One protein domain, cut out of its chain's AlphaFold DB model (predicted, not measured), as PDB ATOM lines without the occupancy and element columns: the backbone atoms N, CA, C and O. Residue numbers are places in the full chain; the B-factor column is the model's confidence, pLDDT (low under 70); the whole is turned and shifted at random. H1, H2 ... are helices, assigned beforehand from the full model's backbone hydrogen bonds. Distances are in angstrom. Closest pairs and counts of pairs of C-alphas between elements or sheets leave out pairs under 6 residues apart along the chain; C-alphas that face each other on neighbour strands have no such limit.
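What this domain is: This is residues 6 to 165 of the 219 residues of the protein "Transposase domain (DUF772)" of Haloquadratum sp. J07HQX50 (UniProt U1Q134). Helix H4 lies in the core, between a slab of two long helices side by side, H8 and H2, and a group of three shorter helices, H5, H6 and H7, while short H3 lies alongside H4. H1 packs on the last part of H2 at the far end, and a long loop, residues 18 to 36, joins H1 to H2. The printed part has 160 residues with eight named helices, H1 to H8 in order along the chain, and no named strand; its class is all helix, its helix packing mostly crossed. It is compact, with a radius of gyration of the C-alphas of 15.5 A and spans of 45 by 35 by 25 A.

Where its parts are: Find C-alpha 144 at (8.787, 11.017, 27.978); from there H8, the longest helix, runs 28.9 A to C-alpha 163 at (-9.050, -8.615, 16.419). H2, residues 37 to 52, is 22.1 A long, and H4, residues 88 to 100, is 18.0 A long. H1, residues 6 to 17, begins at C-alpha 6, at (9.002, -24.168, 17.411), and is 16.1 A long. Look for the shorter helices at residues 60 to 66, H3; 106 to 115, H5; 117 to 123, H6; and 131 to 141, H7.

How they stand to each other: Start at H8, which touches H2 at a shallow tilt of 19 degrees, the same way; their closest C-alphas, of Arg 49 and His 160, are 5.7 A apart. With residues 150 to 158 alone, H8 touches the hub H4 at a steep tilt of 50 degrees, closest at Leu 100 and Ala 154, C-alphas 5.3 A apart. H3 and H4 form a helical hairpin at 14 degrees, opposite ways, with the closest C-alphas, of Val 64 and Arg 93, 6.0 A apart. H5 touches H4 about perpendicular, at 81 degrees, the C-alphas of Gln 98 and Leu 109 being closest at 5.9 A. H7 only just touches H4, with 3 pairs of C-alphas within 8 A, the closest being Leu 91 and Ser 137 at 7.4 A. H6 touches H3, where the closest C-alphas, of Cys 65 and Val 123, are 5.5 A apart. With residues 11 to 15 alone, H1 touches H2, closest at the C-alphas of Ile 11 and Trp 51, 6.3 A; H1 and H8 are apart. In each of H1 to H8 every O i to N i+4 pair is within hydrogen-bond range.

The domain as a whole: Look to Ser 19 and Ser 132 for the two C-alphas farthest apart, at 44.7 A. The printed part has no cut, and the links H1 to H2 and H3 to H4 are long. Mean pLDDT of the printed part is 88.5; residues 16 to 32 are under 70.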
ATOM      1  N   THR A   6       9.394 -23.967  18.808       78.25
ATOM      2  CA  THR A   6       9.002 -24.168  17.411       78.25
ATOM      3  C   THR A   6       7.942 -23.170  16.949       78.25
ATOM      4  O   THR A   6       8.100 -22.601  15.872       78.25
ATOM      5  N   SER A   7       6.897 -22.911  17.748       76.31
ATOM      6  CA  SER A   7       5.860 -21.936  17.367       76.31
ATOM      7  C   SER A   7       6.416 -20.510  17.341       76.31
ATOM      8  O   SER A   7       6.206 -19.780  16.376       76.31
ATOM      9  N   LYS A   8       7.258 -20.151  18.322       77.31
ATOM     10  CA  LYS A   8       7.984 -18.871  18.333       77.31
ATOM     11  C   LYS A   8       8.860 -18.698  17.089       77.31
ATOM     12  O   LYS A   8       8.806 -17.661  16.434       77.31
ATOM     13  N   GLN A   9       9.636 -19.721  16.727       77.81
ATOM     14  CA  GLN A   9      10.475 -19.681  15.527       77.81
ATOM     15  C   GLN A   9       9.644 -19.574  14.242       77.81
ATOM     16  O   GLN A   9      10.065 -18.893  13.310       77.81
ATOM     17  N   ALA A  10       8.481 -20.232  14.183       79.50
ATOM     18  CA  ALA A  10       7.572 -20.131  13.048       79.50
ATOM     19  C   ALA A  10       7.069 -18.692  12.857       79.50
ATOM     20  O   ALA A  10       7.118 -18.200  11.734       79.50
ATOM     21  N   ILE A  11       6.696 -17.997  13.940       78.81
ATOM     22  CA  ILE A  11       6.282 -16.585  13.889       78.81
ATOM     23  C   ILE A  11       7.410 -15.697  13.377       78.81
ATOM     24  O   ILE A  11       7.223 -15.003  12.383       78.81
ATOM     25  N   PHE A  12       8.594 -15.734  13.996       78.62
ATOM     26  CA  PHE A  12       9.693 -14.855  13.574       78.62
ATOM     27  C   PHE A  12      10.153 -15.147  12.143       78.62
ATOM     28  O   PHE A  12      10.514 -14.232  11.407       78.62
ATOM     29  N   ARG A  13      10.080 -16.413  11.710       76.69
ATOM     30  CA  ARG A  13      10.322 -16.784  10.314       76.69
ATOM     31  C   ARG A  13       9.242 -16.228   9.385       76.69
ATOM     32  O   ARG A  13       9.595 -15.720   8.329       76.69
ATOM     33  N   ALA A  14       7.965 -16.315   9.753       75.75
ATOM     34  CA  ALA A  14       6.862 -15.782   8.956       75.75
ATOM     35  C   ALA A  14       6.951 -14.255   8.823       75.75
ATOM     36  O   ALA A  14       6.831 -13.738   7.715       75.75
ATOM     37  N   VAL A  15       7.254 -13.553   9.919       75.50
ATOM     38  CA  VAL A  15       7.515 -12.107   9.929       75.50
ATOM     39  C   VAL A  15       8.653 -11.767   8.961       75.50
ATOM     40  O   VAL A  15       8.442 -10.990   8.034       75.50
ATOM     41  N   ALA A  16       9.807 -12.434   9.086       68.38
ATOM     42  CA  ALA A  16      10.970 -12.211   8.219       68.38
ATOM     43  C   ALA A  16      10.736 -12.568   6.735       68.38
ATOM     44  O   ALA A  16      11.470 -12.106   5.865       68.38
ATOM     45  N   GLN A  17       9.752 -13.418   6.429       68.81
ATOM     46  CA  GLN A  17       9.426 -13.854   5.064       68.81
ATOM     47  C   GLN A  17       8.266 -13.069   4.436       68.81
ATOM     48  O   GLN A  17       8.069 -13.144   3.222       68.81
ATOM     49  N   SER A  18       7.497 -12.319   5.230       68.19
ATOM     50  CA  SER A  18       6.391 -11.502   4.735       68.19
ATOM     51  C   SER A  18       6.931 -10.237   4.052       68.19
ATOM     52  O   SER A  18       7.359  -9.277   4.680       68.19
ATOM     53  N   SER A  19       6.945 -10.263   2.719       49.41
ATOM     54  CA  SER A  19       7.706  -9.391   1.813       49.41
ATOM     55  C   SER A  19       7.207  -7.940   1.673       49.41
ATOM     56  O   SER A  19       7.250  -7.377   0.580       49.41
ATOM     57  N   HIS A  20       6.722  -7.318   2.749       52.34
ATOM     58  CA  HIS A  20       6.273  -5.919   2.725       52.34
ATOM     59  C   HIS A  20       6.838  -5.044   3.842       52.34
ATOM     60  O   HIS A  20       6.714  -3.829   3.732       52.34
ATOM     61  N   HIS A  21       7.421  -5.615   4.896       53.31
ATOM     62  CA  HIS A  21       8.099  -4.871   5.958       53.31
ATOM     63  C   HIS A  21       9.433  -5.571   6.224       53.31
ATOM     64  O   HIS A  21       9.453  -6.769   6.504       53.31
ATOM     65  N   GLU A  22      10.543  -4.849   6.082       61.19
ATOM     66  CA  GLU A  22      11.846  -5.322   6.543       61.19
ATOM     67  C   GLU A  22      11.783  -5.367   8.065       61.19
ATOM     68  O   GLU A  22      11.812  -4.336   8.722       61.19
ATOM     69  N   TRP A  23      11.579  -6.560   8.615       63.25
ATOM     70  CA  TRP A  23      11.676  -6.790  10.046       63.25
ATOM     71  C   TRP A  23      13.001  -7.503  10.351       63.25
ATOM     72  O   TRP A  23      13.289  -8.527   9.717       63.25
ATOM     73  N   PRO A  24      13.781  -7.035  11.338       65.94
ATOM     74  CA  PRO A  24      13.561  -5.794  12.083       65.94
ATOM     75  C   PRO A  24      13.721  -4.557  11.186       65.94
ATOM     76  O   PRO A  24      14.582  -4.562  10.309       65.94
ATOM     77  N   ALA A  25      12.967  -3.486  11.457       60.50
ATOM     78  CA  ALA A  25      13.076  -2.208  10.732       60.50
ATOM     79  C   ALA A  25      14.450  -1.520  10.900       60.50
ATOM     80  O   ALA A  25      14.736  -0.491  10.284       60.50
ATOM     81  N   TYR A  26      15.310  -2.092  11.743       59.00
ATOM     82  CA  TYR A  26      16.697  -1.704  11.952       59.00
ATOM     83  C   TYR A  26      17.601  -2.254  10.835       59.00
ATOM     84  O   TYR A  26      18.280  -3.268  11.008       59.00
ATOM     85  N   ASP A  27      17.653  -1.559   9.702       55.84
ATOM     86  CA  ASP A  27      18.608  -1.834   8.625       55.84
ATOM     87  C   ASP A  27      19.729  -0.769   8.610       55.84
ATOM     88  O   ASP A  27      19.431   0.426   8.559       55.84
ATOM     89  N   PRO A  28      21.029  -1.141   8.613       49.41
ATOM     90  CA  PRO A  28      22.122  -0.195   8.371       49.41
ATOM     91  C   PRO A  28      22.032   0.564   7.031       49.41
ATOM     92  O   PRO A  28      22.794   1.517   6.849       49.41
ATOM     93  N   THR A  29      21.139   0.180   6.107       53.59
ATOM     94  CA  THR A  29      20.874   0.907   4.854       53.59
ATOM     95  C   THR A  29      19.564   1.724   4.791       53.59
ATOM     96  O   THR A  29      19.344   2.373   3.767       53.59
ATOM     97  N   GLN A  30      18.748   1.818   5.863       56.81
ATOM     98  CA  GLN A  30      17.460   2.561   5.866       56.81
ATOM     99  C   GLN A  30      17.198   3.480   7.093       56.81
ATOM    100  O   GLN A  30      17.995   3.563   8.021       56.81
ATOM    101  N   LEU A  31      16.090   4.245   7.027       58.09
ATOM    102  CA  LEU A  31      15.708   5.479   7.756       58.09
ATOM    103  C   LEU A  31      15.884   5.527   9.291       58.09
ATOM    104  O   LEU A  31      15.886   6.629   9.846       58.09
ATOM    105  N   TYR A  32      15.983   4.389   9.980       63.78
ATOM    106  CA  TYR A  32      15.897   4.316  11.439       63.78
ATOM    107  C   TYR A  32      17.113   3.624  12.059       63.78
ATOM    108  O   TYR A  32      17.517   2.538  11.656       63.78
ATOM    109  N   ASN A  33      17.687   4.240  13.095       80.94
ATOM    110  CA  ASN A  33      18.726   3.615  13.912       80.94
ATOM    111  C   ASN A  33      18.107   2.765  15.041       80.94
ATOM    112  O   ASN A  33      16.912   2.849  15.324       80.94
ATOM    113  N   ARG A  34      18.934   1.962  15.724       86.38
ATOM    114  CA  ARG A  34      18.497   1.044  16.800       86.38
ATOM    115  C   ARG A  34      17.846   1.740  17.998       86.38
ATOM    116  O   ARG A  34      17.142   1.085  18.756       86.38
ATOM    117  N   SER A  35      18.047   3.044  18.166       89.50
ATOM    118  CA  SER A  35      17.410   3.832  19.223       89.50
ATOM    119  C   SER A  35      16.092   4.484  18.801       89.50
ATOM    120  O   SER A  35      15.469   5.179  19.607       89.50
ATOM    121  N   SER A  36      15.638   4.275  17.560       91.88
ATOM    122  CA  SER A  36      14.366   4.809  17.086       91.88
ATOM    123  C   SER A  36      13.184   4.116  17.762       91.88
ATOM    124  O   SER A  36      12.944   2.918  17.588       91.88
ATOM    125  N   LEU A  37      12.404   4.910  18.497       94.00
ATOM    126  CA  LEU A  37      11.151   4.468  19.100       94.00
ATOM    127  C   LEU A  37      10.024   4.321  18.069       94.00
ATOM    128  O   LEU A  37       9.129   3.502  18.260       94.00
ATOM    129  N   ASP A  38      10.078   5.059  16.958       90.75
ATOM    130  CA  ASP A  38       9.150   4.862  15.842       90.75
ATOM    131  C   ASP A  38       9.355   3.489  15.200       90.75
ATOM    132  O   ASP A  38       8.388   2.746  15.047       90.75
ATOM    133  N   ALA A  39      10.608   3.096  14.949       89.25
ATOM    134  CA  ALA A  39      10.921   1.748  14.475       89.25
ATOM    135  C   ALA A  39      10.476   0.666  15.471       89.25
ATOM    136  O   ALA A  39       9.908  -0.342  15.064       89.25
ATOM    137  N   LEU A  40      10.650   0.897  16.779       93.06
ATOM    138  CA  LEU A  40      10.169  -0.034  17.804       93.06
ATOM    139  C   LEU A  40       8.644  -0.216  17.747       93.06
ATOM    140  O   LEU A  40       8.161  -1.343  17.849       93.06
ATOM    141  N   LYS A  41       7.876   0.868  17.578       92.75
ATOM    142  CA  LYS A  41       6.410   0.795  17.450       92.75
ATOM    143  C   LYS A  41       5.991   0.007  16.209       92.75
ATOM    144  O   LYS A  41       5.101  -0.837  16.316       92.75
ATOM    145  N   GLU A  42       6.639   0.240  15.070       89.81
ATOM    146  CA  GLU A  42       6.362  -0.478  13.817       89.81
ATOM    147  C   GLU A  42       6.722  -1.968  13.899       89.81
ATOM    148  O   GLU A  42       5.950  -2.831  13.462       89.81
ATOM    149  N   ASP A  43       7.853  -2.302  14.524       90.19
ATOM    150  CA  ASP A  43       8.244  -3.693  14.749       90.19
ATOM    151  C   ASP A  43       7.258  -4.393  15.697       90.19
ATOM    152  O   ASP A  43       6.802  -5.501  15.400       90.19
ATOM    153  N   ILE A  44       6.844  -3.745  16.796       93.56
ATOM    154  CA  ILE A  44       5.819  -4.281  17.707       93.56
ATOM    155  C   ILE A  44       4.501  -4.495  16.965       93.56
ATOM    156  O   ILE A  44       3.901  -5.559  17.104       93.56
ATOM    157  N   HIS A  45       4.063  -3.527  16.156       92.12
ATOM    158  CA  HIS A  45       2.863  -3.647  15.332       92.12
ATOM    159  C   HIS A  45       2.938  -4.868  14.401       92.12
ATOM    160  O   HIS A  45       2.009  -5.681  14.351       92.12
ATOM    161  N   THR A  46       4.065  -5.030  13.706       90.56
ATOM    162  CA  THR A  46       4.295  -6.121  12.753       90.56
ATOM    163  C   THR A  46       4.291  -7.483  13.443       90.56
ATOM    164  O   THR A  46       3.605  -8.403  12.989       90.56
ATOM    165  N   VAL A  47       5.017  -7.617  14.555       91.62
ATOM    166  CA  VAL A  47       5.105  -8.882  15.295       91.62
ATOM    167  C   VAL A  47       3.781  -9.203  15.982       91.62
ATOM    168  O   VAL A  47       3.364 -10.355  15.935       91.62
ATOM    169  N   ALA A  48       3.086  -8.222  16.571       92.75
ATOM    170  CA  ALA A  48       1.790  -8.435  17.222       92.75
ATOM    171  C   ALA A  48       0.752  -8.987  16.242       92.75
ATOM    172  O   ALA A  48       0.087  -9.974  16.556       92.75
ATOM    173  N   ARG A  49       0.680  -8.422  15.030       91.00
ATOM    174  CA  ARG A  49      -0.224  -8.902  13.977       91.00
ATOM    175  C   ARG A  49      -0.023 -10.387  13.676       91.00
ATOM    176  O   ARG A  49      -0.992 -11.128  13.613       91.00
ATOM    177  N   VAL A  50       1.224 -10.820  13.479       90.44
ATOM    178  CA  VAL A  50       1.530 -12.221  13.130       90.44
ATOM    179  C   VAL A  50       1.432 -13.141  14.348       90.44
ATOM    180  O   VAL A  50       1.061 -14.303  14.218       90.44
ATOM    181  N   TRP A  51       1.763 -12.636  15.537       92.12
ATOM    182  CA  TRP A  51       1.711 -13.408  16.771       92.12
ATOM    183  C   TRP A  51       0.283 -13.805  17.126       92.12
ATOM    184  O   TRP A  51       0.039 -14.985  17.347       92.12
ATOM    185  N   PHE A  52      -0.656 -12.857  17.152       91.69
ATOM    186  CA  PHE A  52      -2.034 -13.142  17.567       91.69
ATOM    187  C   PHE A  52      -2.874 -13.845  16.491       91.69
ATOM    188  O   PHE A  52      -3.873 -14.464  16.834       91.69
ATOM    189  N   ASP A  53      -2.451 -13.826  15.224       88.50
ATOM    190  CA  ASP A  53      -3.065 -14.632  14.153       88.50
ATOM    191  C   ASP A  53      -2.743 -16.136  14.286       88.50
ATOM    192  O   ASP A  53      -3.364 -16.982  13.649       88.50
ATOM    193  N   HIS A  54      -1.764 -16.505  15.122       85.00
ATOM    194  CA  HIS A  54      -1.390 -17.899  15.338       85.00
ATOM    195  C   HIS A  54      -2.155 -18.513  16.525       85.00
ATOM    196  O   HIS A  54      -1.945 -18.131  17.674       85.00
ATOM    197  N   ASP A  55      -2.887 -19.609  16.286       80.06
ATOM    198  CA  ASP A  55      -3.742 -20.331  17.262       80.06
ATOM    199  C   ASP A  55      -3.079 -20.764  18.593       80.06
ATOM    200  O   ASP A  55      -3.732 -21.257  19.505       80.06
ATOM    201  N   SER A  56      -1.754 -20.674  18.717       81.69
ATOM    202  CA  SER A  56      -1.014 -21.074  19.926       81.69
ATOM    203  C   SER A  56      -0.647 -19.887  20.822       81.69
ATOM    204  O   SER A  56       0.038 -20.075  21.828       81.69
ATOM    205  N   HIS A  57      -1.049 -18.675  20.443       84.62
ATOM    206  CA  HIS A  57      -0.522 -17.419  20.960       84.62
ATOM    207  C   HIS A  57      -1.647 -16.515  21.484       84.62
ATOM    208  O   HIS A  57      -1.942 -15.455  20.950       84.62
ATOM    209  N   GLU A  58      -2.244 -16.934  22.598       85.12
ATOM    210  CA  GLU A  58      -3.467 -16.336  23.160       85.12
ATOM    211  C   GLU A  58      -3.216 -15.382  24.347       85.12
ATOM    212  O   GLU A  58      -4.131 -15.032  25.089       85.12
ATOM    213  N   SER A  59      -1.962 -14.995  24.602       90.25
ATOM    214  CA  SER A  59      -1.591 -14.244  25.807       90.25
ATOM    215  C   SER A  59      -0.733 -13.027  25.493       90.25
ATOM    216  O   SER A  59       0.360 -13.140  24.931       90.25
ATOM    217  N   VAL A  60      -1.212 -11.864  25.941       93.31
ATOM    218  CA  VAL A  60      -0.481 -10.594  25.858       93.31
ATOM    219  C   VAL A  60       0.775 -10.604  26.736       93.31
ATOM    220  O   VAL A  60       1.826 -10.167  26.284       93.31
ATOM    221  N   ASP A  61       0.730 -11.212  27.927       93.88
ATOM    222  CA  ASP A  61       1.917 -11.379  28.779       93.88
ATOM    223  C   ASP A  61       2.998 -12.199  28.060       93.88
ATOM    224  O   ASP A  61       4.174 -11.845  28.071       93.88
ATOM    225  N   GLN A  62       2.604 -13.288  27.390       92.56
ATOM    226  CA  GLN A  62       3.554 -14.118  26.650       92.56
ATOM    227  C   GLN A  62       4.131 -13.396  25.436       92.56
ATOM    228  O   GLN A  62       5.314 -13.593  25.158       92.56
ATOM    229  N   PHE A  63       3.337 -12.578  24.739       94.62
ATOM    230  CA  PHE A  63       3.849 -11.686  23.702       94.62
ATOM    231  C   PHE A  63       4.937 -10.779  24.285       94.62
ATOM    232  O   PHE A  63       6.068 -10.772  23.794       94.62
ATOM    233  N   VAL A  64       4.631 -10.092  25.394       95.62
ATOM    234  CA  VAL A  64       5.575  -9.177  26.042       95.62
ATOM    235  C   VAL A  64       6.820  -9.889  26.528       95.62
ATOM    236  O   VAL A  64       7.882  -9.308  26.415       95.62
ATOM    237  N   CYS A  65       6.760 -11.117  27.034       93.50
ATOM    238  CA  CYS A  65       7.963 -11.835  27.469       93.50
ATOM    239  C   CYS A  65       8.855 -12.294  26.311       93.50
ATOM    240  O   CYS A  65      10.069 -12.385  26.466       93.50
ATOM    241  N   HIS A  66       8.269 -12.596  25.152       90.75
ATOM    242  CA  HIS A  66       8.987 -13.214  24.036       90.75
ATOM    243  C   HIS A  66       9.343 -12.251  22.907       90.75
ATOM    244  O   HIS A  66      10.088 -12.638  22.008       90.75
ATOM    245  N   TYR A  67       8.849 -11.014  22.946       92.19
ATOM    246  CA  TYR A  67       9.228  -9.993  21.979       92.19
ATOM    247  C   TYR A  67      10.749  -9.736  22.030       92.19
ATOM    248  O   TYR A  67      11.277  -9.505  23.123       92.19
ATOM    249  N   PRO A  68      11.488  -9.779  20.910       89.31
ATOM    250  CA  PRO A  68      12.943  -9.675  20.919       89.31
ATOM    251  C   PRO A  68      13.390  -8.210  21.034       89.31
ATOM    252  O   PRO A  68      13.407  -7.471  20.056       89.31
ATOM    253  N   LEU A  69      13.781  -7.795  22.241       91.62
ATOM    254  CA  LEU A  69      14.282  -6.439  22.514       91.62
ATOM    255  C   LEU A  69      15.781  -6.268  22.225       91.62
ATOM    256  O   LEU A  69      16.273  -5.149  22.232       91.62
ATOM    257  N   GLU A  70      16.488  -7.352  21.894       87.19
ATOM    258  CA  GLU A  70      17.938  -7.396  21.617       87.19
ATOM    259  C   GLU A  70      18.383  -6.461  20.473       87.19
ATOM    260  O   GLU A  70      19.571  -6.178  20.298       87.19
ATOM    261  N   TYR A  71      17.432  -6.011  19.648       83.06
ATOM    262  CA  TYR A  71      17.688  -5.127  18.519       83.06
ATOM    263  C   TYR A  71      17.568  -3.638  18.848       83.06
ATOM    264  O   TYR A  71      18.052  -2.828  18.054       83.06
ATOM    265  N   VAL A  72      16.996  -3.304  20.005       89.75
ATOM    266  CA  VAL A  72      16.683  -1.941  20.437       89.75
ATOM    267  C   VAL A  72      17.811  -1.400  21.308       89.75
ATOM    268  O   VAL A  72      18.224  -2.039  22.271       89.75
ATOM    269  N   ASP A  73      18.287  -0.197  21.001       92.75
ATOM    270  CA  ASP A  73      19.181   0.546  21.883       92.75
ATOM    271  C   ASP A  73      18.369   1.498  22.766       92.75
ATOM    272  O   ASP A  73      17.934   2.573  22.346       92.75
ATOM    273  N   PHE A  74      18.170   1.080  24.011       93.88
ATOM    274  CA  PHE A  74      17.458   1.850  25.021       93.88
ATOM    275  C   PHE A  74      18.314   2.924  25.702       93.88
ATOM    276  O   PHE A  74      17.756   3.764  26.406       93.88
ATOM    277  N   HIS A  75      19.639   2.941  25.505       92.94
ATOM    278  CA  HIS A  75      20.522   3.869  26.217       92.94
ATOM    279  C   HIS A  75      20.119   5.345  26.025       92.94
ATOM    280  O   HIS A  75      20.111   6.080  27.015       92.94
ATOM    281  N   PRO A  76      19.735   5.826  24.826       94.38
ATOM    282  CA  PRO A  76      19.304   7.220  24.658       94.38
ATOM    283  C   PRO A  76      18.024   7.586  25.425       94.38
ATOM    284  O   PRO A  76      17.724   8.768  25.585       94.38
ATOM    285  N   HIS A  77      17.291   6.582  25.909       95.56
ATOM    286  CA  HIS A  77      16.021   6.717  26.620       95.56
ATOM    287  C   HIS A  77      16.137   6.455  28.126       95.56
ATOM    288  O   HIS A  77      15.132   6.494  28.842       95.56
ATOM    289  N   ASP A  78      17.359   6.221  28.611       95.69
ATOM    290  CA  ASP A  78      17.691   6.106  30.025       95.69
ATOM    291  C   ASP A  78      18.256   7.436  30.549       95.69
ATOM    292  O   ASP A  78      19.344   7.871  30.169       95.69
ATOM    293  N   ARG A  79      17.516   8.105  31.439       95.62
ATOM    294  CA  ARG A  79      17.966   9.346  32.093       95.62
ATOM    295  C   ARG A  79      18.956   9.098  33.224       95.62
ATOM    296  O   ARG A  79      19.549  10.054  33.729       95.62
ATOM    297  N   TYR A  80      19.102   7.860  33.684       93.25
ATOM    298  CA  TYR A  80      20.055   7.542  34.738       93.25
ATOM    299  C   TYR A  80      21.448   7.347  34.138       93.25
ATOM    300  O   TYR A  80      21.616   6.885  33.015       93.25
ATOM    301  N   THR A  81      22.472   7.719  34.906       82.69
ATOM    302  CA  THR A  81      23.869   7.502  34.522       82.69
ATOM    303  C   THR A  81      24.462   6.426  35.425       82.69
ATOM    304  O   THR A  81      24.517   6.587  36.642       82.69
ATOM    305  N   GLY A  82      24.884   5.307  34.835       80.56
ATOM    306  CA  GLY A  82      25.517   4.196  35.548       80.56
ATOM    307  C   GLY A  82      24.669   2.929  35.640       80.56
ATOM    308  O   GLY A  82      23.540   2.865  35.163       80.56
ATOM    309  N   SER A  83      25.256   1.893  36.243       82.06
ATOM    310  CA  SER A  83      24.613   0.587  36.389       82.06
ATOM    311  C   SER A  83      23.522   0.634  37.457       82.06
ATOM    312  O   SER A  83      23.722   1.133  38.566       82.06
ATOM    313  N   THR A  84      22.366   0.084  37.110       89.94
ATOM    314  CA  THR A  84      21.207  -0.083  37.987       89.94
ATOM    315  C   THR A  84      20.916  -1.567  38.179       89.94
ATOM    316  O   THR A  84      21.269  -2.373  37.329       89.94
ATOM    317  N   GLN A  85      20.210  -1.936  39.252       92.81
ATOM    318  CA  GLN A  85      19.831  -3.336  39.498       92.81
ATOM    319  C   GLN A  85      18.975  -3.953  38.377       92.81
ATOM    320  O   GLN A  85      19.054  -5.158  38.149       92.81
ATOM    321  N   TYR A  86      18.145  -3.140  37.720       95.50
ATOM    322  CA  TYR A  86      17.215  -3.577  36.681       95.50
ATOM    323  C   TYR A  86      17.564  -2.921  35.351       95.50
ATOM    324  O   TYR A  86      17.675  -1.693  35.282       95.50
ATOM    325  N   GLU A  87      17.711  -3.729  34.309       94.62
ATOM    326  CA  GLU A  87      17.992  -3.248  32.955       94.62
ATOM    327  C   GLU A  87      16.755  -2.588  32.333       94.62
ATOM    328  O   GLU A  87      15.612  -2.886  32.710       94.62
ATOM    329  N   LEU A  88      16.966  -1.688  31.367       95.25
ATOM    330  CA  LEU A  88      15.857  -0.945  30.764       95.25
ATOM    331  C   LEU A  88      14.901  -1.862  29.993       95.25
ATOM    332  O   LEU A  88      13.699  -1.619  30.023       95.25
ATOM    333  N   GLU A  89      15.387  -2.951  29.385       95.81
ATOM    334  CA  GLU A  89      14.513  -3.899  28.679       95.81
ATOM    335  C   GLU A  89      13.563  -4.621  29.642       95.81
ATOM    336  O   GLU A  89      12.393  -4.838  29.325       95.81
ATOM    337  N   GLN A  90      14.045  -4.962  30.843       96.88
ATOM    338  CA  GLN A  90      13.235  -5.614  31.876       96.88
ATOM    339  C   GLN A  90      12.126  -4.672  32.357       96.88
ATOM    340  O   GLN A  90      10.961  -5.059  32.459       96.88
ATOM    341  N   LEU A  91      12.486  -3.411  32.612       97.44
ATOM    342  CA  LEU A  91      11.540  -2.373  33.015       97.44
ATOM    343  C   LEU A  91      10.545  -2.059  31.892       97.44
ATOM    344  O   LEU A  91       9.355  -1.943  32.162       97.44
ATOM    345  N   PHE A  92      11.000  -1.997  30.639       97.88
ATOM    346  CA  PHE A  92      10.140  -1.792  29.474       97.88
ATOM    347  C   PHE A  92       9.068  -2.881  29.384       97.88
ATOM    348  O   PHE A  92       7.885  -2.566  29.283       97.88
ATOM    349  N   ARG A  93       9.449  -4.163  29.510       97.94
ATOM    350  CA  ARG A  93       8.485  -5.276  29.557       97.94
ATOM    351  C   ARG A  93       7.509  -5.141  30.726       97.94
ATOM    352  O   ARG A  93       6.315  -5.359  30.548       97.94
ATOM    353  N   ALA A  94       7.997  -4.780  31.912       97.50
ATOM    354  CA  ALA A  94       7.154  -4.641  33.096       97.50
ATOM    355  C   ALA A  94       6.108  -3.524  32.938       97.50
ATOM    356  O   ALA A  94       4.933  -3.752  33.225       97.50
ATOM    357  N   PHE A  95       6.499  -2.355  32.427       97.94
ATOM    358  CA  PHE A  95       5.554  -1.266  32.165       97.94
ATOM    359  C   PHE A  95       4.624  -1.564  30.992       97.94
ATOM    360  O   PHE A  95       3.456  -1.198  31.045       97.94
ATOM    361  N   LEU A  96       5.078  -2.312  29.985       97.38
ATOM    362  CA  LEU A  96       4.192  -2.778  28.923       97.38
ATOM    363  C   LEU A  96       3.109  -3.718  29.473       97.38
ATOM    364  O   LEU A  96       1.947  -3.576  29.110       97.38
ATOM    365  N   ILE A  97       3.448  -4.618  30.405       96.25
ATOM    366  CA  ILE A  97       2.452  -5.420  31.140       96.25
ATOM    367  C   ILE A  97       1.507  -4.505  31.930       96.25
ATOM    368  O   ILE A  97       0.298  -4.689  31.866       96.25
ATOM    369  N   GLN A  98       2.023  -3.499  32.640       95.38
ATOM    370  CA  GLN A  98       1.179  -2.566  33.395       95.38
ATOM    371  C   GLN A  98       0.121  -1.885  32.510       95.38
ATOM    372  O   GLN A  98      -1.061  -1.889  32.860       95.38
ATOM    373  N   GLU A  99       0.534  -1.366  31.352       96.25
ATOM    374  CA  GLU A  99      -0.357  -0.697  30.400       96.25
ATOM    375  C   GLU A  99      -1.354  -1.663  29.744       96.25
ATOM    376  O   GLU A  99      -2.530  -1.337  29.593       96.25
ATOM    377  N   LEU A 100      -0.929  -2.887  29.407       94.94
ATOM    378  CA  LEU A 100      -1.812  -3.909  28.826       94.94
ATOM    379  C   LEU A 100      -2.946  -4.330  29.766       94.94
ATOM    380  O   LEU A 100      -4.027  -4.682  29.296       94.94
ATOM    381  N   HIS A 101      -2.700  -4.292  31.077       92.62
ATOM    382  CA  HIS A 101      -3.696  -4.597  32.107       92.62
ATOM    383  C   HIS A 101      -4.450  -3.354  32.612       92.62
ATOM    384  O   HIS A 101      -5.328  -3.469  33.471       92.62
ATOM    385  N   GLY A 102      -4.125  -2.164  32.092       91.56
ATOM    386  CA  GLY A 102      -4.781  -0.904  32.449       91.56
ATOM    387  C   GLY A 102      -4.561  -0.468  33.901       91.56
ATOM    388  O   GLY A 102      -5.440   0.156  34.498       91.56
ATOM    389  N   TRP A 103      -3.427  -0.825  34.513       92.88
ATOM    390  CA  TRP A 103      -3.151  -0.479  35.908       92.88
ATOM    391  C   TRP A 103      -2.578   0.931  36.043       92.88
ATOM    392  O   TRP A 103      -1.476   1.209  35.589       92.88
ATOM    393  N   GLY A 104      -3.283   1.801  36.771       84.94
ATOM    394  CA  GLY A 104      -2.828   3.174  37.025       84.94
ATOM    395  C   GLY A 104      -1.767   3.328  38.125       84.94
ATOM    396  O   GLY A 104      -1.290   4.437  38.349       84.94
ATOM    397  N   HIS A 105      -1.422   2.254  38.845       85.50
ATOM    398  CA  HIS A 105      -0.494   2.299  39.979       85.50
ATOM    399  C   HIS A 105       0.437   1.085  40.009       85.50
ATOM    400  O   HIS A 105       0.010  -0.053  39.793       85.50
ATOM    401  N   GLU A 106       1.689   1.313  40.406       90.75
ATOM    402  CA  GLU A 106       2.745   0.298  40.417       90.75
ATOM    403  C   GLU A 106       2.456  -0.839  41.407       90.75
ATOM    404  O   GLU A 106       2.916  -1.962  41.216       90.75
ATOM    405  N   THR A 107       1.649  -0.599  42.448       92.25
ATOM    406  CA  THR A 107       1.260  -1.626  43.431       92.25
ATOM    407  C   THR A 107       0.583  -2.831  42.776       92.25
ATOM    408  O   THR A 107       0.824  -3.968  43.192       92.25
ATOM    409  N   ALA A 108      -0.238  -2.606  41.744       93.19
ATOM    410  CA  ALA A 108      -0.898  -3.688  41.017       93.19
ATOM    411  C   ALA A 108       0.128  -4.539  40.255       93.19
ATOM    412  O   ALA A 108       0.109  -5.763  40.377       93.19
ATOM    413  N   LEU A 109       1.089  -3.894  39.583       95.25
ATOM    414  CA  LEU A 109       2.185  -4.564  38.882       95.25
ATOM    415  C   LEU A 109       3.073  -5.371  39.841       95.25
ATOM    416  O   LEU A 109       3.350  -6.542  39.580       95.25
ATOM    417  N   VAL A 110       3.471  -4.794  40.981       95.50
ATOM    418  CA  VAL A 110       4.262  -5.506  42.005       95.50
ATOM    419  C   VAL A 110       3.517  -6.745  42.487       95.50
ATOM    420  O   VAL A 110       4.069  -7.846  42.484       95.50
ATOM    421  N   THR A 111       2.248  -6.576  42.864       95.44
ATOM    422  CA  THR A 111       1.404  -7.674  43.345       95.44
ATOM    423  C   THR A 111       1.299  -8.765  42.284       95.44
ATOM    424  O   THR A 111       1.458  -9.946  42.586       95.44
ATOM    425  N   TYR A 112       1.088  -8.389  41.026       94.25
ATOM    426  CA  TYR A 112       0.976  -9.333  39.924       94.25
ATOM    427  C   TYR A 112       2.249 -10.157  39.710       94.25
ATOM    428  O   TYR A 112       2.185 -11.385  39.614       94.25
ATOM    429  N   LEU A 113       3.413  -9.501  39.707       95.25
ATOM    430  CA  LEU A 113       4.709 -10.162  39.552       95.25
ATOM    431  C   LEU A 113       5.026 -11.087  40.738       95.25
ATOM    432  O   LEU A 113       5.533 -12.190  40.531       95.25
ATOM    433  N   GLN A 114       4.667 -10.692  41.965       94.88
ATOM    434  CA  GLN A 114       4.833 -11.524  43.165       94.88
ATOM    435  C   GLN A 114       4.013 -12.819  43.099       94.88
ATOM    436  O   GLN A 114       4.506 -13.881  43.481       94.88
ATOM    437  N   HIS A 115       2.785 -12.757  42.580       95.62
ATOM    438  CA  HIS A 115       1.927 -13.937  42.428       95.62
ATOM    439  C   HIS A 115       2.303 -14.804  41.214       95.62
ATOM    440  O   HIS A 115       1.794 -15.917  41.081       95.62
ATOM    441  N   ARG A 116       3.202 -14.334  40.333       94.31
ATOM    442  CA  ARG A 116       3.605 -15.038  39.104       94.31
ATOM    443  C   ARG A 116       5.131 -15.131  38.956       94.31
ATOM    444  O   ARG A 116       5.714 -14.487  38.082       94.31
ATOM    445  N   PRO A 117       5.801 -16.012  39.725       92.50
ATOM    446  CA  PRO A 117       7.256 -16.170  39.656       92.50
ATOM    447  C   PRO A 117       7.787 -16.578  38.273       92.50
ATOM    448  O   PRO A 117       8.913 -16.232  37.919       92.50
ATOM    449  N   SER A 118       7.003 -17.315  37.474       92.31
ATOM    450  CA  SER A 118       7.369 -17.638  36.088       92.31
ATOM    451  C   SER A 118       7.436 -16.386  35.219       92.31
ATOM    452  O   SER A 118       8.439 -16.186  34.550       92.31
ATOM    453  N   LEU A 119       6.433 -15.510  35.316       93.50
ATOM    454  CA  LEU A 119       6.395 -14.245  34.586       93.50
ATOM    455  C   LEU A 119       7.565 -13.337  34.981       93.50
ATOM    456  O   LEU A 119       8.218 -12.769  34.117       93.50
ATOM    457  N   CYS A 120       7.876 -13.251  36.278       94.12
ATOM    458  CA  CYS A 120       9.025 -12.494  36.780       94.12
ATOM    459  C   CYS A 120      10.340 -12.942  36.113       94.12
ATOM    460  O   CYS A 120      11.133 -12.112  35.668       94.12
ATOM    461  N   ARG A 121      10.547 -14.259  35.991       93.69
ATOM    462  CA  ARG A 121      11.713 -14.835  35.309       93.69
ATOM    463  C   ARG A 121      11.683 -14.599  33.800       93.69
ATOM    464  O   ARG A 121      12.728 -14.302  33.236       93.69
ATOM    465  N   ASP A 122      10.518 -14.699  33.169       93.44
ATOM    466  CA  ASP A 122      10.365 -14.495  31.724       93.44
ATOM    467  C   ASP A 122      10.548 -13.016  31.323       93.44
ATOM    468  O   ASP A 122      11.010 -12.722  30.225       93.44
ATOM    469  N   VAL A 123      10.250 -12.075  32.227       94.62
ATOM    470  CA  VAL A 123      10.609 -10.650  32.095       94.62
ATOM    471  C   VAL A 123      12.118 -10.421  32.283       94.62
ATOM    472  O   VAL A 123      12.659  -9.440  31.773       94.62
ATOM    473  N   GLY A 124      12.811 -11.336  32.967       93.69
ATOM    474  CA  GLY A 124      14.253 -11.279  33.223       93.69
ATOM    475  C   GLY A 124      14.636 -10.742  34.603       93.69
ATOM    476  O   GLY A 124      15.813 -10.506  34.858       93.69
ATOM    477  N   PHE A 125      13.678 -10.561  35.513       95.00
ATOM    478  CA  PHE A 125      13.963 -10.083  36.863       95.00
ATOM    479  C   PHE A 125      14.587 -11.175  37.741       95.00
ATOM    480  O   PHE A 125      14.059 -12.280  37.872       95.00
ATOM    481  N   THR A 126      15.685 -10.828  38.414       90.94
ATOM    482  CA  THR A 126      16.316 -11.657  39.458       90.94
ATOM    483  C   THR A 126      15.572 -11.571  40.794       90.94
ATOM    484  O   THR A 126      15.563 -12.527  41.567       90.94
ATOM    485  N   SER A 127      14.907 -10.443  41.045       93.81
ATOM    486  CA  SER A 127      14.006 -10.184  42.170       93.81
ATOM    487  C   SER A 127      12.887  -9.250  41.719       93.81
ATOM    488  O   SER A 127      13.109  -8.424  40.839       93.81
ATOM    489  N   VAL A 128      11.701  -9.336  42.325       96.06
ATOM    490  CA  VAL A 128      10.596  -8.424  41.986       96.06
ATOM    491  C   VAL A 128      10.962  -6.991  42.414       96.06
ATOM    492  O   VAL A 128      11.283  -6.799  43.592       96.06
ATOM    493  N   PRO A 129      10.907  -5.989  41.514       95.81
ATOM    494  CA  PRO A 129      11.094  -4.589  41.885       95.81
ATOM    495  C   PRO A 129      10.048  -4.136  42.907       95.81
ATOM    496  O   PRO A 129       8.877  -4.502  42.809       95.81
ATOM    497  N   ASP A 130      10.449  -3.312  43.875       96.00
ATOM    498  CA  ASP A 130       9.483  -2.675  44.770       96.00
ATOM    499  C   ASP A 130       8.750  -1.508  44.087       96.00
ATOM    500  O   ASP A 130       9.148  -1.011  43.027       96.00
ATOM    501  N   GLN A 131       7.666  -1.049  44.719       96.00
ATOM    502  CA  GLN A 131       6.835   0.038  44.198       96.00
ATOM    503  C   GLN A 131       7.649   1.319  43.959       96.00
ATOM    504  O   GLN A 131       7.462   1.988  42.947       96.00
ATOM    505  N   SER A 132       8.573   1.656  44.864       95.81
ATOM    506  CA  SER A 132       9.384   2.874  44.753       95.81
ATOM    507  C   SER A 132      10.341   2.820  43.562       95.81
ATOM    508  O   SER A 132      10.591   3.831  42.906       95.81
ATOM    509  N   THR A 133      10.848   1.627  43.258       96.25
ATOM    510  CA  THR A 133      11.748   1.361  42.144       96.25
ATOM    511  C   THR A 133      11.017   1.497  40.820       96.25
ATOM    512  O   THR A 133      11.520   2.170  39.920       96.25
ATOM    513  N   LEU A 134       9.820   0.917  40.707       97.25
ATOM    514  CA  LEU A 134       8.982   1.076  39.517       97.25
ATOM    515  C   LEU A 134       8.566   2.537  39.340       97.25
ATOM    516  O   LEU A 134       8.771   3.101  38.270       97.25
ATOM    517  N   TRP A 135       8.114   3.196  40.407       96.81
ATOM    518  CA  TRP A 135       7.703   4.593  40.332       96.81
ATOM    519  C   TRP A 135       8.841   5.499  39.840       96.81
ATOM    520  O   TRP A 135       8.640   6.297  38.924       96.81
ATOM    521  N   ARG A 136      10.061   5.348  40.383       96.75
ATOM    522  CA  ARG A 136      11.240   6.106  39.920       96.75
ATOM    523  C   ARG A 136      11.623   5.748  38.490       96.75
ATOM    524  O   ARG A 136      11.980   6.636  37.720       96.75
ATOM    525  N   SER A 137      11.538   4.471  38.126       96.88
ATOM    526  CA  SER A 137      11.859   4.020  36.773       96.88
ATOM    527  C   SER A 137      10.936   4.668  35.742       96.88
ATOM    528  O   SER A 137      11.416   5.243  34.771       96.88
ATOM    529  N   TRP A 138       9.629   4.675  36.001       97.19
ATOM    530  CA  TRP A 138       8.655   5.312  35.122       97.19
ATOM    531  C   TRP A 138       8.794   6.837  35.114       97.19
ATOM    532  O   TRP A 138       8.961   7.448  34.066       97.19
ATOM    533  N   HIS A 139       8.763   7.483  36.281       95.88
ATOM    534  CA  HIS A 139       8.619   8.942  36.354       95.88
ATOM    535  C   HIS A 139       9.937   9.717  36.237       95.88
ATOM    536  O   HIS A 139       9.914  10.902  35.902       95.88
ATOM    537  N   GLN A 140      11.077   9.094  36.546       96.25
ATOM    538  CA  GLN A 140      12.374   9.779  36.604       96.25
ATOM    539  C   GLN A 140      13.390   9.224  35.610       96.25
ATOM    540  O   GLN A 140      14.151  10.005  35.040       96.25
ATOM    541  N   ARG A 141      13.430   7.899  35.426       96.69
ATOM    542  CA  ARG A 141      14.434   7.238  34.588       96.69
ATOM    543  C   ARG A 141      14.040   7.222  33.115       96.69
ATOM    544  O   ARG A 141      14.863   7.572  32.279       96.69
ATOM    545  N   PHE A 142      12.809   6.838  32.791       97.56
ATOM    546  CA  PHE A 142      12.347   6.809  31.406       97.56
ATOM    547  C   PHE A 142      12.233   8.230  30.845       97.56
ATOM    548  O   PHE A 142      11.824   9.172  31.536       97.56
ATOM    549  N   THR A 143      12.592   8.393  29.573       97.75
ATOM    550  CA  THR A 143      12.220   9.588  28.813       97.75
ATOM    551  C   THR A 143      10.708   9.642  28.607       97.75
ATOM    552  O   THR A 143       9.996   8.646  28.734       97.75
ATOM    553  N   GLU A 144      10.200  10.835  28.308       97.88
ATOM    554  CA  GLU A 144       8.787  11.017  27.978       97.88
ATOM    555  C   GLU A 144       8.407  10.213  26.733       97.88
ATOM    556  O   GLU A 144       7.504   9.386  26.816       97.88
ATOM    557  N   ASP A 145       9.205  10.321  25.669       97.75
ATOM    558  CA  ASP A 145       9.036   9.562  24.428       97.75
ATOM    559  C   ASP A 145       8.984   8.042  24.659       97.75
ATOM    560  O   ASP A 145       8.202   7.334  24.018       97.75
ATOM    561  N   LEU A 146       9.791   7.510  25.590       97.94
ATOM    562  CA  LEU A 146       9.771   6.083  25.913       97.94
ATOM    563  C   LEU A 146       8.472   5.677  26.616       97.94
ATOM    564  O   LEU A 146       7.922   4.625  26.297       97.94
ATOM    565  N   ARG A 147       7.951   6.504  27.531       98.06
ATOM    566  CA  ARG A 147       6.646   6.252  28.169       98.06
ATOM    567  C   ARG A 147       5.513   6.275  27.149       98.06
ATOM    568  O   ARG A 147       4.739   5.324  27.093       98.06
ATOM    569  N   GLU A 148       5.478   7.291  26.287       98.19
ATOM    570  CA  GLU A 148       4.502   7.375  25.194       98.19
ATOM    571  C   GLU A 148       4.596   6.163  24.258       98.19
ATOM    572  O   GLU A 148       3.586   5.646  23.780       98.19
ATOM    573  N   THR A 149       5.812   5.663  24.028       98.12
ATOM    574  CA  THR A 149       6.046   4.458  23.229       98.12
ATOM    575  C   THR A 149       5.508   3.203  23.902       98.12
ATOM    576  O   THR A 149       4.895   2.383  23.220       98.12
ATOM    577  N   VAL A 150       5.677   3.051  25.219       98.25
ATOM    578  CA  VAL A 150       5.078   1.942  25.982       98.25
ATOM    579  C   VAL A 150       3.549   1.991  25.890       98.25
ATOM    580  O   VAL A 150       2.929   0.979  25.560       98.25
ATOM    581  N   GLU A 151       2.941   3.162  26.091       97.75
ATOM    582  CA  GLU A 151       1.487   3.344  25.988       97.75
ATOM    583  C   GLU A 151       0.964   3.040  24.571       97.75
ATOM    584  O   GLU A 151      -0.029   2.328  24.394       97.75
ATOM    585  N   ALA A 152       1.636   3.555  23.537       97.62
ATOM    586  CA  ALA A 152       1.273   3.322  22.141       97.62
ATOM    587  C   ALA A 152       1.436   1.845  21.744       97.62
ATOM    588  O   ALA A 152       0.568   1.283  21.072       97.62
ATOM    589  N   ALA A 153       2.517   1.201  22.190       97.56
ATOM    590  CA  ALA A 153       2.753  -0.220  21.976       97.56
ATOM    591  C   ALA A 153       1.662  -1.072  22.637       97.56
ATOM    592  O   ALA A 153       1.114  -1.961  21.984       97.56
ATOM    593  N   ALA A 154       1.290  -0.770  23.887       96.88
ATOM    594  CA  ALA A 154       0.212  -1.467  24.583       96.88
ATOM    595  C   ALA A 154      -1.103  -1.378  23.799       96.88
ATOM    596  O   ALA A 154      -1.721  -2.403  23.516       96.88
ATOM    597  N   ARG A 155      -1.496  -0.175  23.357       96.00
ATOM    598  CA  ARG A 155      -2.706   0.028  22.539       96.00
ATOM    599  C   ARG A 155      -2.677  -0.809  21.259       96.00
ATOM    600  O   ARG A 155      -3.659  -1.477  20.951       96.00
ATOM    601  N   THR A 156      -1.552  -0.819  20.549       95.88
ATOM    602  CA  THR A 156      -1.371  -1.612  19.324       95.88
ATOM    603  C   THR A 156      -1.504  -3.115  19.571       95.88
ATOM    604  O   THR A 156      -2.201  -3.806  18.828       95.88
ATOM    605  N   ILE A 157      -0.871  -3.627  20.627       95.88
ATOM    606  CA  ILE A 157      -0.953  -5.041  21.018       95.88
ATOM    607  C   ILE A 157      -2.400  -5.415  21.347       95.88
ATOM    608  O   ILE A 157      -2.882  -6.444  20.875       95.88
ATOM    609  N   LEU A 158      -3.106  -4.572  22.107       94.69
ATOM    610  CA  LEU A 158      -4.508  -4.800  22.455       94.69
ATOM    611  C   LEU A 158      -5.412  -4.835  21.221       94.69
ATOM    612  O   LEU A 158      -6.281  -5.693  21.156       94.69
ATOM    613  N   ILE A 159      -5.200  -3.958  20.236       93.50
ATOM    614  CA  ILE A 159      -5.974  -3.969  18.984       93.50
ATOM    615  C   ILE A 159      -5.805  -5.307  18.252       93.50
ATOM    616  O   ILE A 159      -6.793  -5.906  17.835       93.50
ATOM    617  N   HIS A 160      -4.573  -5.807  18.112       93.94
ATOM    618  CA  HIS A 160      -4.330  -7.088  17.435       93.94
ATOM    619  C   HIS A 160      -4.860  -8.286  18.227       93.94
ATOM    620  O   HIS A 160      -5.424  -9.199  17.632       93.94
ATOM    621  N   ALA A 161      -4.743  -8.264  19.555       92.44
ATOM    622  CA  ALA A 161      -5.316  -9.299  20.412       92.44
ATOM    623  C   ALA A 161      -6.858  -9.328  20.336       92.44
ATOM    624  O   ALA A 161      -7.441 -10.404  20.215       92.44
ATOM    625  N   ASP A 162      -7.515  -8.163  20.354       91.44
ATOM    626  CA  ASP A 162      -8.977  -8.032  20.228       91.44
ATOM    627  C   ASP A 162      -9.464  -8.516  18.855       91.44
ATOM    628  O   ASP A 162     -10.414  -9.293  18.771       91.44
ATOM    629  N   ASN A 163      -8.757  -8.147  17.779       90.62
ATOM    630  CA  ASN A 163      -9.050  -8.615  16.419       90.62
ATOM    631  C   ASN A 163      -8.931 -10.142  16.276       90.62
ATOM    632  O   ASN A 163      -9.662 -10.737  15.489       90.62
ATOM    633  N   ALA A 164      -8.039 -10.773  17.045       90.00
ATOM    634  CA  ALA A 164      -7.900 -12.227  17.126       90.00
ATOM    635  C   ALA A 164      -8.927 -12.892  18.071       90.00
ATOM    636  O   ALA A 164      -8.916 -14.109  18.243       90.00
ATOM    637  N   GLY A 165      -9.825 -12.118  18.690       87.69
ATOM    638  CA  GLY A 165     -10.864 -12.621  19.590       87.69
ATOM    639  C   GLY A 165     -10.378 -12.957  21.002       87.69
ATOM    640  O   GLY A 165     -11.058 -13.692  21.720       87.69
TER     641      GLY A 165